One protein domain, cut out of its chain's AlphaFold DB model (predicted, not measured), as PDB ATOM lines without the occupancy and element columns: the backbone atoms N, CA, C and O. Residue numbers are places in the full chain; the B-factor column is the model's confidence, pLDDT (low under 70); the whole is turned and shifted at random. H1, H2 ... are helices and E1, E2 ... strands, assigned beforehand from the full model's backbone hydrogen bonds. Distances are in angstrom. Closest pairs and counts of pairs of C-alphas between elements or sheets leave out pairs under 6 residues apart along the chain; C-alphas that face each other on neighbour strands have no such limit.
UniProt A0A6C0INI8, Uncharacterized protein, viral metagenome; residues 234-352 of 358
ATOM      1  N   ASP A 234     178.981 176.220 139.782       93.00
ATOM      2  CA  ASP A 234     178.816 177.635 139.488       93.00
ATOM      3  C   ASP A 234     179.376 178.498 140.620       93.00
ATOM      4  O   ASP A 234     179.321 178.156 141.803       93.00
ATOM      5  N   THR A 235     179.858 179.679 140.258       90.50
ATOM      6  CA  THR A 235     180.172 180.737 141.213       90.50
ATOM      7  C   THR A 235     179.598 182.053 140.747       90.50
ATOM      8  O   THR A 235     179.328 182.236 139.564       90.50
ATOM      9  N   TYR A 236     179.419 182.983 141.676       84.94
ATOM     10  CA  TYR A 236     178.950 184.324 141.368       84.94
ATOM     11  C   TYR A 236     179.577 185.354 142.306       84.94
ATOM     12  O   TYR A 236     179.736 185.119 143.505       84.94
ATOM     13  N   VAL A 237     179.919 186.522 141.762       76.88
ATOM     14  CA  VAL A 237     180.409 187.670 142.529       76.88
ATOM     15  C   VAL A 237     179.468 188.855 142.330       76.88
ATOM     16  O   VAL A 237     179.275 189.329 141.217       76.88
ATOM     17  N   GLY A 238     178.881 189.340 143.422       72.81
ATOM     18  CA  GLY A 238     177.891 190.414 143.392       72.81
ATOM     19  C   GLY A 238     176.940 190.335 144.580       72.81
ATOM     20  O   GLY A 238     177.061 189.447 145.424       72.81
ATOM     21  N   TYR A 239     176.007 191.282 144.655       66.69
ATOM     22  CA  TYR A 239     175.075 191.392 145.784       66.69
ATOM     23  C   TYR A 239     173.814 190.540 145.627       66.69
ATOM     24  O   TYR A 239     173.103 190.319 146.608       66.69
ATOM     25  N   LYS A 240     173.522 190.042 144.417       71.25
ATOM     26  CA  LYS A 240     172.420 189.099 144.219       71.25
ATOM     27  C   LYS A 240     172.709 187.823 145.008       71.25
ATOM     28  O   LYS A 240     173.801 187.266 144.912       71.25
ATOM     29  N   LYS A 241     171.722 187.344 145.770       67.81
ATOM     30  CA  LYS A 241     171.783 186.003 146.358       67.81
ATOM     31  C   LYS A 241     171.715 184.983 145.227       67.81
ATOM     32  O   LYS A 241     170.743 184.969 144.469       67.81
ATOM     33  N   PHE A 242     172.753 184.171 145.105       68.00
ATOM     34  CA  PHE A 242     172.794 183.065 144.164       68.00
ATOM     35  C   PHE A 242     171.643 182.086 144.495       68.00
ATOM     36  O   PHE A 242     171.263 181.970 145.659       68.00
ATOM     37  N   GLN A 243     170.971 181.529 143.481       61.91
ATOM     38  CA  GLN A 243     169.602 180.992 143.607       61.91
ATOM     39  C   GLN A 243     169.382 179.921 144.700       61.91
ATOM     40  O   GLN A 243     170.279 179.162 145.057       61.91
ATOM     41  N   ASN A 244     168.105 179.865 145.105       49.59
ATOM     42  CA  ASN A 244     167.368 178.983 146.016       49.59
ATOM     43  C   ASN A 244     167.651 179.084 147.522       49.59
ATOM     44  O   ASN A 244     168.474 178.403 148.124       49.59
ATOM     45  N   LYS A 245     166.802 179.921 148.135       47.38
ATOM     46  CA  LYS A 245     166.295 179.783 149.499       47.38
ATOM     47  C   LYS A 245     165.742 178.366 149.714       47.38
ATOM     48  O   LYS A 245     164.554 178.159 149.526       47.38
ATOM     49  N   GLU A 246     166.593 177.430 150.099       45.72
ATOM     50  CA  GLU A 246     166.221 176.252 150.904       45.72
ATOM     51  C   GLU A 246     167.423 175.643 151.642       45.72
ATOM     52  O   GLU A 246     167.343 174.567 152.214       45.72
ATOM     53  N   ASN A 247     168.529 176.381 151.706       44.97
ATOM     54  CA  ASN A 247     169.650 176.047 152.560       44.97
ATOM     55  C   ASN A 247     169.432 176.746 153.903       44.97
ATOM     56  O   ASN A 247     169.789 177.914 154.081       44.97
ATOM     57  N   GLU A 248     168.797 176.047 154.843       48.84
ATOM     58  CA  GLU A 248     169.042 176.332 156.255       48.84
ATOM     59  C   GLU A 248     170.564 176.331 156.456       48.84
ATOM     60  O   GLU A 248     171.248 175.444 155.948       48.84
ATOM     61  N   GLU A 249     171.112 177.318 157.174       52.91
ATOM     62  CA  GLU A 249     172.563 177.564 157.327       52.91
ATOM     63  C   GLU A 249     173.364 176.384 157.937       52.91
ATOM     64  O   GLU A 249     174.555 176.510 158.209       52.91
ATOM     65  N   ASN A 250     172.741 175.217 158.130       54.72
ATOM     66  CA  ASN A 250     173.289 174.041 158.791       54.72
ATOM     67  C   ASN A 250     173.120 172.709 158.035       54.72
ATOM     68  O   ASN A 250     173.469 171.676 158.615       54.72
ATOM     69  N   ASP A 251     172.643 172.692 156.786       72.06
ATOM     70  CA  ASP A 251     172.539 171.444 156.016       72.06
ATOM     71  C   ASP A 251     173.884 170.992 155.396       72.06
ATOM     72  O   ASP A 251     174.856 171.749 155.281       72.06
ATOM     73  N   GLU A 252     173.976 169.707 155.044       75.69
ATOM     74  CA  GLU A 252     175.194 169.091 154.499       75.69
ATOM     75  C   GLU A 252     175.621 169.721 153.159       75.69
ATOM     76  O   GLU A 252     176.816 169.929 152.926       75.69
ATOM     77  N   ASN A 253     174.656 170.121 152.323       79.38
ATOM     78  CA  ASN A 253     174.913 170.794 151.048       79.38
ATOM     79  C   ASN A 253     175.622 172.137 151.245       79.38
ATOM     80  O   ASN A 253     176.600 172.430 150.557       79.38
ATOM     81  N   SER A 254     175.171 172.944 152.203       79.06
ATOM     82  CA  SER A 254     175.754 174.254 152.507       79.06
ATOM     83  C   SER A 254     177.192 174.134 152.999       79.06
ATOM     84  O   SER A 254     178.060 174.919 152.611       79.06
ATOM     85  N   ARG A 255     177.479 173.118 153.822       82.38
ATOM     86  CA  ARG A 255     178.846 172.828 154.281       82.38
ATOM     87  C   ARG A 255     179.756 172.443 153.122       82.38
ATOM     88  O   ARG A 255     180.884 172.927 153.059       82.38
ATOM     89  N   LEU A 256     179.260 171.625 152.196       85.62
ATOM     90  CA  LEU A 256     180.028 171.203 151.032       85.62
ATOM     91  C   LEU A 256     180.292 172.361 150.062       85.62
ATOM     92  O   LEU A 256     181.429 172.538 149.635       85.62
ATOM     93  N   LEU A 257     179.300 173.210 149.779       88.62
ATOM     94  CA  LEU A 257     179.496 174.410 148.956       88.62
ATOM     95  C   LEU A 257     180.517 175.377 149.577       88.62
ATOM     96  O   LEU A 257     181.368 175.912 148.867       88.62
ATOM     97  N   ASN A 258     180.500 175.549 150.904       87.00
ATOM     98  CA  ASN A 258     181.516 176.331 151.617       87.00
ATOM     99  C   ASN A 258     182.914 175.700 151.520       87.00
ATOM    100  O   ASN A 258     183.906 176.415 151.364       87.00
ATOM    101  N   LEU A 259     183.009 174.368 151.588       88.69
ATOM    102  CA  LEU A 259     184.273 173.659 151.406       88.69
ATOM    103  C   LEU A 259     184.797 173.807 149.971       88.69
ATOM    104  O   LEU A 259     185.979 174.093 149.794       88.69
ATOM    105  N   ILE A 260     183.923 173.705 148.964       91.06
ATOM    106  CA  ILE A 260     184.258 173.954 147.554       91.06
ATOM    107  C   ILE A 260     184.761 175.389 147.376       91.06
ATOM    108  O   ILE A 260     185.773 175.592 146.710       91.06
ATOM    109  N   ALA A 261     184.114 176.375 148.003       90.12
ATOM    110  CA  ALA A 261     184.557 177.767 147.961       90.12
ATOM    111  C   ALA A 261     185.980 177.939 148.514       90.12
ATOM    112  O   ALA A 261     186.806 178.624 147.907       90.12
ATOM    113  N   LEU A 262     186.272 177.291 149.646       89.62
ATOM    114  CA  LEU A 262     187.582 177.338 150.289       89.62
ATOM    115  C   LEU A 262     188.657 176.638 149.444       89.62
ATOM    116  O   LEU A 262     189.690 177.235 149.153       89.62
ATOM    117  N   GLN A 263     188.411 175.391 149.033       91.00
ATOM    118  CA  GLN A 263     189.371 174.590 148.264       91.00
ATOM    119  C   GLN A 263     189.591 175.156 146.860       91.00
ATOM    120  O   GLN A 263     190.714 175.192 146.366       91.00
ATOM    121  N   GLY A 264     188.527 175.656 146.232       90.00
ATOM    122  CA  GLY A 264     188.577 176.309 144.931       90.00
ATOM    123  C   GLY A 264     189.204 177.702 144.953       90.00
ATOM    124  O   GLY A 264     189.371 178.271 143.872       90.00
ATOM    125  N   GLN A 265     189.538 178.238 146.137       90.25
ATOM    126  CA  GLN A 265     190.044 179.602 146.340       90.25
ATOM    127  C   GLN A 265     189.161 180.632 145.624       90.25
ATOM    128  O   GLN A 265     189.626 181.448 144.828       90.25
ATOM    129  N   GLU A 266     187.849 180.530 145.843       88.81
ATOM    130  CA  GLU A 266     186.834 181.271 145.096       88.81
ATOM    131  C   GLU A 266     186.719 182.727 145.578       88.81
ATOM    132  O   GLU A 266     185.744 183.153 146.202       88.81
ATOM    133  N   GLU A 267     187.746 183.515 145.258       84.69
ATOM    134  CA  GLU A 267     187.853 184.947 145.533       84.69
ATOM    135  C   GLU A 267     188.132 185.732 144.238       84.69
ATOM    136  O   GLU A 267     188.749 185.254 143.284       84.69
ATOM    137  N   GLY A 268     187.601 186.950 144.141       78.44
ATOM    138  CA  GLY A 268     187.786 187.806 142.971       78.44
ATOM    139  C   GLY A 268     189.208 188.358 142.889       78.44
ATOM    140  O   GLY A 268     189.608 189.129 143.752       78.44
ATOM    141  N   SER A 269     189.942 188.079 141.811       75.19
ATOM    142  CA  SER A 269     191.329 188.546 141.641       75.19
ATOM    143  C   SER A 269     191.482 190.070 141.531       75.19
ATOM    144  O   SER A 269     192.521 190.614 141.888       75.19
ATOM    145  N   THR A 270     190.442 190.782 141.084       74.31
ATOM    146  CA  THR A 270     190.468 192.252 140.961       74.31
ATOM    147  C   THR A 270     189.954 192.984 142.203       74.31
ATOM    148  O   THR A 270     190.403 194.096 142.485       74.31
ATOM    149  N   THR A 271     188.967 192.417 142.907       73.75
ATOM    150  CA  THR A 271     188.248 193.086 144.013       73.75
ATOM    151  C   THR A 271     188.499 192.462 145.384       73.75
ATOM    152  O   THR A 271     188.119 193.066 146.381       73.75
ATOM    153  N   GLY A 272     189.064 191.254 145.448       78.06
ATOM    154  CA  GLY A 272     189.195 190.456 146.671       78.06
ATOM    155  C   GLY A 272     187.867 189.947 147.239       78.06
ATOM    156  O   GLY A 272     187.834 189.407 148.340       78.06
ATOM    157  N   ARG A 273     186.737 190.140 146.541       79.12
ATOM    158  CA  ARG A 273     185.427 189.724 147.056       79.12
ATOM    159  C   ARG A 273     185.286 188.207 146.994       79.12
ATOM    160  O   ARG A 273     185.509 187.618 145.936       79.12
ATOM    161  N   LYS A 274     184.842 187.605 148.100       84.94
ATOM    162  CA  LYS A 274     184.444 186.194 148.139       84.94
ATOM    163  C   LYS A 274     183.315 185.940 147.149       84.94
ATOM    164  O   LYS A 274     182.367 186.726 147.071       84.94
ATOM    165  N   ARG A 275     183.426 184.853 146.396       86.06
ATOM    166  CA  ARG A 275     182.386 184.416 145.471       86.06
ATOM    167  C   ARG A 275     181.408 183.512 146.204       86.06
ATOM    168  O   ARG A 275     181.793 182.700 147.041       86.06
ATOM    169  N   GLN A 276     180.135 183.658 145.874       88.50
ATOM    170  CA  GLN A 276     179.125 182.663 146.205       88.50
ATOM    171  C   GLN A 276     179.370 181.429 145.330       88.50
ATOM    172  O   GLN A 276     179.781 181.582 144.179       88.50
ATOM    173  N   VAL A 277     179.123 180.233 145.863       90.19
ATOM    174  CA  VAL A 277     179.302 178.951 145.162       90.19
ATOM    175  C   VAL A 277     177.980 178.195 145.163       90.19
ATOM    176  O   VAL A 277     177.269 178.202 146.166       90.19
ATOM    177  N   ASN A 278     177.643 177.554 144.047       91.25
ATOM    178  CA  ASN A 278     176.495 176.656 143.927       91.25
ATOM    179  C   ASN A 278     176.805 175.535 142.935       91.25
ATOM    180  O   ASN A 278     177.839 175.528 142.273       91.25
ATOM    181  N   TRP A 279     175.891 174.587 142.818       92.94
ATOM    182  CA  TRP A 279     175.994 173.503 141.854       92.94
ATOM    183  C   TRP A 279     175.819 173.996 140.416       92.94
ATOM    184  O   TRP A 279     175.122 174.979 140.172       92.94
ATOM    185  N   LEU A 280     176.452 173.294 139.473       95.50
ATOM    186  CA  LEU A 280     176.361 173.587 138.043       95.50
ATOM    187  C   LEU A 280     174.898 173.589 137.583       95.50
ATOM    188  O   LEU A 280     174.172 172.633 137.855       95.50
ATOM    189  N   ASN A 281     174.482 174.613 136.840       95.62
ATOM    190  CA  ASN A 281     173.173 174.653 136.193       95.62
ATOM    191  C   ASN A 281     173.273 174.246 134.711       95.62
ATOM    192  O   ASN A 281     173.862 174.955 133.892       95.62
ATOM    193  N   LEU A 282     172.680 173.102 134.356       97.69
ATOM    194  CA  LEU A 282     172.740 172.558 132.998       97.69
ATOM    195  C   LEU A 282     171.887 173.323 131.983       97.69
ATOM    196  O   LEU A 282     172.261 173.386 130.811       97.69
ATOM    197  N   ASP A 283     170.780 173.933 132.406       96.31
ATOM    198  CA  ASP A 283     169.918 174.709 131.508       96.31
ATOM    199  C   ASP A 283     170.631 175.985 131.051       96.31
ATOM    200  O   ASP A 283     170.661 176.312 129.859       96.31
ATOM    201  N   GLU A 284     171.283 176.663 131.996       96.19
ATOM    202  CA  GLU A 284     172.094 177.845 131.719       96.19
ATOM    203  C   GLU A 284     173.339 177.501 130.894       96.19
ATOM    204  O   GLU A 284     173.646 178.194 129.920       96.19
ATOM    205  N   LEU A 285     174.009 176.384 131.203       98.12
ATOM    206  CA  LEU A 285     175.133 175.888 130.407       98.12
ATOM    207  C   LEU A 285     174.710 175.598 128.957       98.12
ATOM    208  O   LEU A 285     175.389 176.015 128.016       98.12
ATOM    209  N   LYS A 286     173.568 174.926 128.757       98.31
ATOM    210  CA  LYS A 286     172.999 174.642 127.430       98.31
ATOM    211  C   LYS A 286     172.728 175.923 126.652       98.31
ATOM    212  O   LYS A 286     173.107 176.019 125.484       98.31
ATOM    213  N   LYS A 287     172.087 176.910 127.284       98.06
ATOM    214  CA  LYS A 287     171.800 178.210 126.666       98.06
ATOM    215  C   LYS A 287     173.094 178.910 126.234       98.06
ATOM    216  O   LYS A 287     173.189 179.344 125.084       98.06
ATOM    217  N   ALA A 288     174.098 178.948 127.111       98.31
ATOM    218  CA  ALA A 288     175.395 179.558 126.833       98.31
ATOM    219  C   ALA A 288     176.128 178.873 125.667       98.31
ATOM    220  O   ALA A 288     176.645 179.557 124.782       98.31
ATOM    221  N   ILE A 289     176.128 177.534 125.633       98.50
ATOM    222  CA  ILE A 289     176.707 176.726 124.550       98.50
ATOM    223  C   ILE A 289     176.062 177.063 123.203       98.50
ATOM    224  O   ILE A 289     176.767 177.266 122.212       98.50
ATOM    225  N   LEU A 290     174.728 177.113 123.160       98.19
ATOM    226  CA  LEU A 290     173.978 177.314 121.921       98.19
ATOM    227  C   LEU A 290     174.141 178.735 121.375       98.19
ATOM    228  O   LEU A 290     174.402 178.889 120.185       98.19
ATOM    229  N   ILE A 291     174.055 179.764 122.227       98.12
ATOM    230  CA  ILE A 291     174.223 181.163 121.793       98.12
ATOM    231  C   ILE A 291     175.646 181.427 121.300       98.12
ATOM    232  O   ILE A 291     175.831 182.115 120.298       98.12
ATOM    233  N   ASN A 292     176.653 180.859 121.965       98.44
ATOM    234  CA  ASN A 292     178.037 181.008 121.528       98.44
ATOM    235  C   ASN A 292     178.402 180.101 120.347       98.44
ATOM    236  O   ASN A 292     179.463 180.296 119.760       98.44
ATOM    237  N   ASN A 293     177.545 179.138 119.994       97.75
ATOM    238  CA  ASN A 293     177.805 178.088 119.012       97.75
ATOM    239  C   ASN A 293     179.093 177.289 119.299       97.75
ATOM    240  O   ASN A 293     179.847 176.951 118.385       97.75
ATOM    241  N   CYS A 294     179.342 176.962 120.570       98.50
ATOM    242  CA  CYS A 294     180.522 176.196 120.975       98.50
ATOM    243  C   CYS A 294     180.609 174.850 120.237       98.50
ATOM    244  O   CYS A 294     179.592 174.207 119.964       98.50
ATOM    245  N   ASN A 295     181.822 174.418 119.908       98.19
ATOM    246  CA  ASN A 295     182.129 173.056 119.447       98.19
ATOM    247  C   ASN A 295     183.145 172.348 120.360       98.19
ATOM    248  O   ASN A 295     183.315 171.133 120.250       98.19
ATOM    249  N   TYR A 296     183.739 173.080 121.305       98.31
ATOM    250  CA  TYR A 296     184.480 172.540 122.439       98.31
ATOM    251  C   TYR A 296     183.901 173.080 123.747       98.31
ATOM    252  O   TYR A 296     183.548 174.259 123.837       98.31
ATOM    253  N   VAL A 297     183.857 172.239 124.777       98.31
ATOM    254  CA  VAL A 297     183.594 172.646 126.160       98.31
ATOM    255  C   VAL A 297     184.692 172.094 127.060       98.31
ATOM    256  O   VAL A 297     184.907 170.884 127.117       98.31
ATOM    257  N   VAL A 298     185.363 172.986 127.785       98.44
ATOM    258  CA  VAL A 298     186.323 172.635 128.835       98.44
ATOM    259  C   VAL A 298     185.659 172.867 130.185       98.44
ATOM    260  O   VAL A 298     185.323 174.001 130.527       98.44
ATOM    261  N   ILE A 299     185.482 171.797 130.956       98.00
ATOM    262  CA  ILE A 299     184.910 171.814 132.303       98.00
ATOM    263  C   ILE A 299     186.052 171.736 133.318       98.00
ATOM    264  O   ILE A 299     186.656 170.688 133.544       98.00
ATOM    265  N   ASN A 300     186.360 172.880 133.915       96.88
ATOM    266  CA  ASN A 300     187.453 173.095 134.852       96.88
ATOM    267  C   ASN A 300     187.066 172.797 136.307       96.88
ATOM    268  O   ASN A 300     185.891 172.676 136.662       96.88
ATOM    269  N   LYS A 301     188.097 172.742 137.160       94.44
ATOM    270  CA  LYS A 301     188.006 172.558 138.615       94.44
ATOM    271  C   LYS A 301     187.340 171.241 139.039       94.44
ATOM    272  O   LYS A 301     186.713 171.170 140.097       94.44
ATOM    273  N   CYS A 302     187.479 170.186 138.230       93.69
ATOM    274  CA  CYS A 302     186.989 168.854 138.594       93.69
ATOM    275  C   CYS A 302     187.747 168.262 139.794       93.69
ATOM    276  O   CYS A 302     187.173 167.499 140.568       93.69
ATOM    277  N   ASP A 303     189.019 168.621 139.951       91.69
ATOM    278  CA  ASP A 303     189.874 168.296 141.094       91.69
ATOM    279  C   ASP A 303     189.303 168.801 142.417       91.69
ATOM    280  O   ASP A 303     189.298 168.065 143.400       91.69
ATOM    281  N   ILE A 304     188.724 170.004 142.428       92.12
ATOM    282  CA  ILE A 304     188.156 170.601 143.641       92.12
ATOM    283  C   ILE A 304     187.000 169.759 144.186       92.12
ATOM    284  O   ILE A 304     186.961 169.481 145.384       92.12
ATOM    285  N   ILE A 305     186.090 169.290 143.322       87.75
ATOM    286  CA  ILE A 305     184.999 168.399 143.750       87.75
ATOM    287  C   ILE A 305     185.558 167.077 144.282       87.75
ATOM    288  O   ILE A 305     185.126 166.617 145.338       87.75
ATOM    289  N   LYS A 306     186.556 166.485 143.607       85.81
ATOM    290  CA  LYS A 306     187.201 165.245 144.075       85.81
ATOM    291  C   LYS A 306     187.825 165.406 145.462       85.81
ATOM    292  O   LYS A 306     187.628 164.540 146.313       85.81
ATOM    293  N   MET A 307     188.538 166.511 145.687       86.25
ATOM    294  CA  MET A 307     189.171 166.833 146.968       86.25
ATOM    295  C   MET A 307     188.143 167.031 148.083       86.25
ATOM    296  O   MET A 307     188.340 166.526 149.184       86.25
ATOM    297  N   CYS A 308     187.038 167.730 147.808       85.31
ATOM    298  CA  CYS A 308     186.001 167.980 148.812       85.31
ATOM    299  C   CYS A 308     185.224 166.709 149.183       85.31
ATOM    300  O   CYS A 308     184.836 166.548 150.337       85.31
ATOM    301  N   ASN A 309     185.028 165.799 148.222       76.94
ATOM    302  CA  ASN A 309     184.193 164.614 148.401       76.94
ATOM    303  C   ASN A 309     184.961 163.343 148.795       76.94
ATOM    304  O   ASN A 309     184.317 162.320 148.984       76.94
ATOM    305  N   ASN A 310     186.301 163.330 148.900       66.06
ATOM    306  CA  ASN A 310     187.092 162.108 149.175       66.06
ATOM    307  C   ASN A 310     186.672 160.882 148.313       66.06
ATOM    308  O   ASN A 310     186.741 159.735 148.760       66.06
ATOM    309  N   ASN A 311     186.193 161.112 147.082       57.62
ATOM    310  CA  ASN A 311     185.549 160.128 146.189       57.62
ATOM    311  C   ASN A 311     184.267 159.435 146.718       57.62
ATOM    312  O   ASN A 311     183.774 158.512 146.072       57.62
ATOM    313  N   LYS A 312     183.721 159.863 147.861       55.12
ATOM    314  CA  LYS A 312     182.459 159.413 148.465       55.12
ATOM    315  C   LYS A 312     181.771 160.618 149.110       55.12
ATOM    316  O   LYS A 312     182.007 160.919 150.276       55.12
ATOM    317  N   GLY A 313     180.955 161.326 148.343       65.56
ATOM    318  CA  GLY A 313     180.271 162.524 148.820       65.56
ATOM    319  C   GLY A 313     179.202 162.985 147.846       65.56
ATOM    320  O   GLY A 313     179.132 162.493 146.723       65.56
ATOM    321  N   THR A 314     178.381 163.924 148.291       73.25
ATOM    322  CA  THR A 314     177.252 164.476 147.547       73.25
ATOM    323  C   THR A 314     177.747 165.195 146.288       73.25
ATOM    324  O   THR A 314     178.443 166.209 146.369       73.25
ATOM    325  N   ASN A 315     177.426 164.672 145.103       87.00
ATOM    326  CA  ASN A 315     177.704 165.339 143.828       87.00
ATOM    327  C   ASN A 315     176.371 165.799 143.256       87.00
ATOM    328  O   ASN A 315     175.511 164.959 142.995       87.00
ATOM    329  N   ASN A 316     176.192 167.107 143.068       91.31
ATOM    330  CA  ASN A 316     174.936 167.626 142.551       91.31
ATOM    331  C   ASN A 316     175.109 168.556 141.353       91.31
ATOM    332  O   ASN A 316     176.136 169.206 141.170       91.31
ATOM    333  N   LEU A 317     174.031 168.667 140.584       93.94
ATOM    334  CA  LEU A 317     173.812 169.707 139.584       93.94
ATOM    335  C   LEU A 317     172.323 170.048 139.514       93.94
ATOM    336  O   LEU A 317     171.479 169.302 140.019       93.94
ATOM    337  N   TYR A 318     172.004 171.169 138.882       94.38
ATOM    338  CA  TYR A 318     170.638 171.569 138.584       94.38
ATOM    339  C   TYR A 318     170.287 171.283 137.129       94.38
ATOM    340  O   TYR A 318     171.050 171.593 136.214       94.38
ATOM    341  N   GLU A 319     169.088 170.746 136.925       95.38
ATOM    342  CA  GLU A 319     168.456 170.616 135.614       95.38
ATOM    343  C   GLU A 319     166.940 170.784 135.767       95.38
ATOM    344  O   GLU A 319     166.321 170.179 136.648       95.38
ATOM    345  N   ASN A 320     166.321 171.605 134.922       93.12
ATOM    346  CA  ASN A 320     164.919 172.006 135.000       93.12
ATOM    347  C   ASN A 320     164.526 172.522 136.398       93.12
ATOM    348  O   ASN A 320     163.475 172.156 136.932       93.12
ATOM    349  N   ASN A 321     165.392 173.339 137.010       86.75
ATOM    350  CA  ASN A 321     165.271 173.850 138.386       86.75
ATOM    351  C   ASN A 321     165.181 172.772 139.484       86.75
ATOM    352  O   ASN A 321     164.759 173.065 140.603       86.75
ATOM    353  N   LYS A 322     165.566 171.523 139.196       90.25
ATOM    354  CA  LYS A 322     165.603 170.432 140.177       90.25
ATOM    355  C   LYS A 322     167.038 170.043 140.480       90.25
ATOM    356  O   LYS A 322     167.839 169.880 139.562       90.25
ATOM    357  N   LEU A 323     167.336 169.867 141.765       90.69
ATOM    358  CA  LEU A 323     168.614 169.328 142.207       90.69
ATOM    359  C   LEU A 323     168.663 167.832 141.883       90.69
ATOM    360  O   LEU A 323     167.766 167.078 142.267       90.69
ATOM    361  N   LYS A 324     169.702 167.410 141.169       92.81
ATOM    362  CA  LYS A 324     169.998 166.005 140.886       92.81
ATOM    363  C   LYS A 324     171.233 165.586 141.658       92.81
ATOM    364  O   LYS A 324     172.215 166.318 141.651       92.81
ATOM    365  N   HIS A 325     171.160 164.412 142.273       91.75
ATOM    366  CA  HIS A 325     172.218 163.823 143.084       91.75
ATOM    367  C   HIS A 325     172.871 162.640 142.363       91.75
ATOM    368  O   HIS A 325     172.174 161.845 141.731       91.75
ATOM    369  N   PHE A 326     174.187 162.503 142.514       91.75
ATOM    370  CA  PHE A 326     175.004 161.422 141.960       91.75
ATOM    371  C   PHE A 326     175.928 160.858 143.043       91.75
ATOM    372  O   PHE A 326     176.520 161.617 143.817       91.75
ATOM    373  N   GLU A 327     176.089 159.533 143.079       88.56
ATOM    374  CA  GLU A 327     176.907 158.864 144.099       88.56
ATOM    375  C   GLU A 327     178.395 159.156 143.896       88.56
ATOM    376  O   GLU A 327     179.156 159.287 144.858       88.56
ATOM    377  N   THR A 328     178.809 159.304 142.634       89.81
ATOM    378  CA  THR A 328     180.195 159.599 142.273       89.81
ATOM    379  C   THR A 328     180.315 160.765 141.295       89.81
ATOM    380  O   THR A 328     179.437 161.034 140.474       89.81
ATOM    381  N   ILE A 329     181.472 161.435 141.317       90.56
ATOM    382  CA  ILE A 329     181.797 162.466 140.322       90.56
ATOM    383  C   ILE A 329     181.822 161.893 138.898       90.56
ATOM    384  O   ILE A 329     181.509 162.607 137.954       90.56
ATOM    385  N   ASN A 330     182.181 160.617 138.728       92.75
ATOM    386  CA  ASN A 330     182.237 159.988 137.410       92.75
ATOM    387  C   ASN A 330     180.834 159.815 136.819       92.75
ATOM    388  O   ASN A 330     180.648 160.112 135.645       92.75
ATOM    389  N   GLU A 331     179.847 159.429 137.630       94.38
ATOM    390  CA  GLU A 331     178.438 159.406 137.210       94.38
ATOM    391  C   GLU A 331     177.940 160.801 136.836       94.38
ATOM    392  O   GLU A 331     177.306 160.972 135.797       94.38
ATOM    393  N   MET A 332     178.271 161.816 137.643       95.25
ATOM    394  CA  MET A 332     177.912 163.201 137.338       95.25
ATOM    395  C   MET A 332     178.561 163.676 136.027       95.25
ATOM    396  O   MET A 332     177.901 164.307 135.204       95.25
ATOM    397  N   LYS A 333     179.842 163.357 135.800       96.19
ATOM    398  CA  LYS A 333     180.551 163.674 134.552       96.19
ATOM    399  C   LYS A 333     179.919 162.967 133.357       96.19
ATOM    400  O   LYS A 333     179.661 163.629 132.362       96.19
ATOM    401  N   GLU A 334     179.620 161.676 133.460       97.81
ATOM    402  CA  GLU A 334     178.956 160.928 132.387       97.81
ATOM    403  C   GLU A 334     177.577 161.521 132.067       97.81
ATOM    404  O   GLU A 334     177.231 161.717 130.903       97.81
ATOM    405  N   TYR A 335     176.819 161.917 133.092       98.31
ATOM    406  CA  TYR A 335     175.540 162.595 132.909       98.31
ATOM    407  C   TYR A 335     175.688 163.926 132.160       98.31
ATOM    408  O   TYR A 335     174.974 164.179 131.190       98.31
ATOM    409  N   ILE A 336     176.646 164.767 132.571       98.31
ATOM    410  CA  ILE A 336     176.960 166.033 131.891       98.31
ATOM    411  C   ILE A 336     177.401 165.772 130.444       98.31
ATOM    412  O   ILE A 336     176.994 166.501 129.540       98.31
ATOM    413  N   TYR A 337     178.214 164.739 130.214       98.50
ATOM    414  CA  TYR A 337     178.685 164.355 128.888       98.50
ATOM    415  C   TYR A 337     177.510 164.014 127.969       98.50
ATOM    416  O   TYR A 337     177.386 164.606 126.894       98.50
ATOM    417  N   ILE A 338     176.620 163.119 128.410       98.44
ATOM    418  CA  ILE A 338     175.419 162.725 127.662       98.44
ATOM    419  C   ILE A 338     174.547 163.954 127.388       98.44
ATOM    420  O   ILE A 338     174.199 164.202 126.236       98.44
ATOM    421  N   PHE A 339     174.286 164.779 128.405       98.44
ATOM    422  CA  PHE A 339     173.496 166.002 128.262       98.44
ATOM    423  C   PHE A 339     174.079 166.952 127.201       98.44
ATOM    424  O   PHE A 339     173.372 167.401 126.298       98.44
ATOM    425  N   ILE A 340     175.384 167.241 127.243       98.19
ATOM    426  CA  ILE A 340     176.027 168.122 126.255       98.19
ATOM    427  C   ILE A 340     176.003 167.486 124.854       98.19
ATOM    428  O   ILE A 340     175.810 168.193 123.860       98.19
ATOM    429  N   LYS A 341     176.152 166.160 124.745       97.94
ATOM    430  CA  LYS A 341     176.040 165.435 123.470       97.94
ATOM    431  C   LYS A 341     174.627 165.465 122.889       97.94
ATOM    432  O   LYS A 341     174.495 165.520 121.666       97.94
ATOM    433  N   GLU A 342     173.593 165.489 123.722       97.62
ATOM    434  CA  GLU A 342     172.211 165.716 123.287       97.62
ATOM    435  C   GLU A 342     171.996 167.151 122.790       97.62
ATOM    436  O   GLU A 342     171.274 167.363 121.815       97.62
ATOM    437  N   VAL A 343     172.661 168.140 123.401       95.81
ATOM    438  CA  VAL A 343     172.639 169.537 122.932       95.81
ATOM    439  C   VAL A 343     173.330 169.679 121.574       95.81
ATOM    440  O   VAL A 343     172.800 170.342 120.680       95.81
ATOM    441  N   LYS A 344     174.514 169.078 121.405       95.94
ATOM    442  CA  LYS A 344     175.276 169.101 120.148       95.94
ATOM    443  C   LYS A 344     176.146 167.846 120.029       95.94
ATOM    444  O   LYS A 344     177.195 167.732 120.659       95.94
ATOM    445  N   LYS A 345     175.743 166.921 119.154       95.69
ATOM    446  CA  LYS A 345     176.361 165.587 118.993       95.69
ATOM    447  C   LYS A 345     177.874 165.622 118.735       95.69
ATOM    448  O   LYS A 345     178.625 164.797 119.259       95.69
ATOM    449  N   GLU A 346     178.326 166.588 117.944       95.44
ATOM    450  CA  GLU A 346     179.731 166.744 117.544       95.44
ATOM    451  C   GLU A 346     180.581 167.511 118.572       95.44
ATOM    452  O   GLU A 346     181.761 167.730 118.338       95.44
ATOM    453  N   MET A 347     180.014 167.904 119.720       97.12
ATOM    454  CA  MET A 347     180.740 168.652 120.748       97.12
ATOM    455  C   MET A 347     181.928 167.858 121.299       97.12
ATOM    456  O   MET A 347     181.764 166.715 121.732       97.12
ATOM    457  N   ASN A 348     183.099 168.476 121.365       97.94
ATOM    458  CA  ASN A 348     184.244 167.948 122.098       97.94
ATOM    459  C   ASN A 348     184.164 168.394 123.563       97.94
ATOM    460  O   ASN A 348     183.937 169.569 123.840       97.94
ATOM    461  N   ILE A 349     184.325 167.465 124.505       98.12
ATOM    462  CA  ILE A 349     184.154 167.730 125.939       98.12
ATOM    463  C   ILE A 349     185.426 167.303 126.657       98.12
ATOM    464  O   ILE A 349     185.862 166.162 126.516       98.12
ATOM    465  N   ILE A 350     186.005 168.222 127.423       97.62
ATOM    466  CA  ILE A 350     187.247 168.021 128.163       97.62
ATOM    467  C   ILE A 350     186.970 168.312 129.636       97.62
ATOM    468  O   ILE A 350     186.491 169.390 129.979       97.62
ATOM    469  N   TYR A 351     187.284 167.362 130.515       96.81
ATOM    470  CA  TYR A 351     187.237 167.572 131.959       96.81
ATOM    471  C   TYR A 351     188.646 167.816 132.473       96.81
ATOM    472  O   TYR A 351     189.453 166.893 132.521       96.81
ATOM    473  N   SER A 352     188.922 169.040 132.904       94.69
ATOM    474  CA  SER A 352     190.216 169.372 133.479       94.69
ATOM    475  C   SER A 352     190.230 169.085 134.981       94.69
ATOM    476  O   SER A 352     189.390 169.577 135.745       94.69
TER     477      SER A 352
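Overview. This is residues 234 to 352 of the 358 residues of an uncharacterized protein of viral metagenome (UniProt A0A6C0INI8). A rounded body is built on a twisted four-stranded sheet, with H4 packed over E4 on one face and H1 beside E2. H2 runs on from the end of E2, and H4 reaches from the sheet to a separate small pair of strands, E3 and E6, while H3 packs on H1. The printed part has 119 residues, with four named helices and six named strands in the order E1 H1 E2 H2 E3 H3 E4 E5 H4 E6. The larger sheet has the order E1 E2 E4 E5 and is mixed, E3 and E6 are parallel, and the class is mixed, helices and strands. The whole is compact, with a radius of gyration of the C-alphas of 14.7 A and spans of 41 by 34 by 26 A.

Arrangement. E1, residues 234 to 236, is an edge strand antiparallel to E2, residues 276 to 281, with N 234 and O 278 within hydrogen-bond range at 2.8 A. H1, residues 252 to 263, stands at the sheet's level, at a height over the sheet of 2.2 A; its closest C-alpha pair with E2 is Leu 257 and Val 277, 5.9 A. E2 pairs with E1 over residues 276 to 278 and, staggered, with E4, residues 315 to 319, over residues 280 to 281; E2 and E4 are parallel, with N 318 and O 280 within range at 2.8 A. H2, residues 282 to 292, only grazes the sheet with its residues 282 to 285; the closest C-alphas of H2 and E4 are those of Leu 282 and Glu 319, 5.4 A apart. E3, residues 296 to 300, is parallel to E6, residues 348 to 351, with N 297 and O 348 within range at 2.8 A. H3, residues 302 to 309, touches H1 at a steep tilt of 50 degrees, opposite ways, closest at the C-alphas of Gln 263 and Ile 304, 6.2 A. E4 and E5, residues 322 to 326, form a hairpin, with N 324 and O 317 within range at 2.8 A. H4, residues 329 to 343, lies over E4 at a height over the sheet of 11.0 A and runs along the strands, at 10 degrees to E4 on the local plane. H4 touches H2 at a steep tilt of 44 degrees, the same way, closest at the C-alphas of Lys 286 and Val 343, 6.8 A. The closest C-alphas of H4 and E6 are those of Tyr 337 and Ile 349, 7.1 A apart. H1 and H4 are apart. In H1, H2, H3 and H4 every O i to N i+4 pair is within hydrogen-bond range.

Along the chain. E1 begins at C-alpha 234, (178.816, 177.635, 139.488). From first to last C-alpha H1 measures 16.4 A, E2 14.1 A, H2 15.2 A and H4 20.9 A. H4 begins at C-alpha 329, (181.797, 162.466, 140.322), and E6 ends at C-alpha 351, (187.237, 167.572, 131.959).

Size, cuts and confidence. The two C-alphas farthest apart are those of Asn 250 and Glu 346, 42.4 A. The printed part has no cut. The links E1 to H1, 15 residues, and H1 to E2, 12 residues, are long; the others are tight. The pLDDT is under 70 at residue 239, residues 241 to 250 and residues 310 to 313.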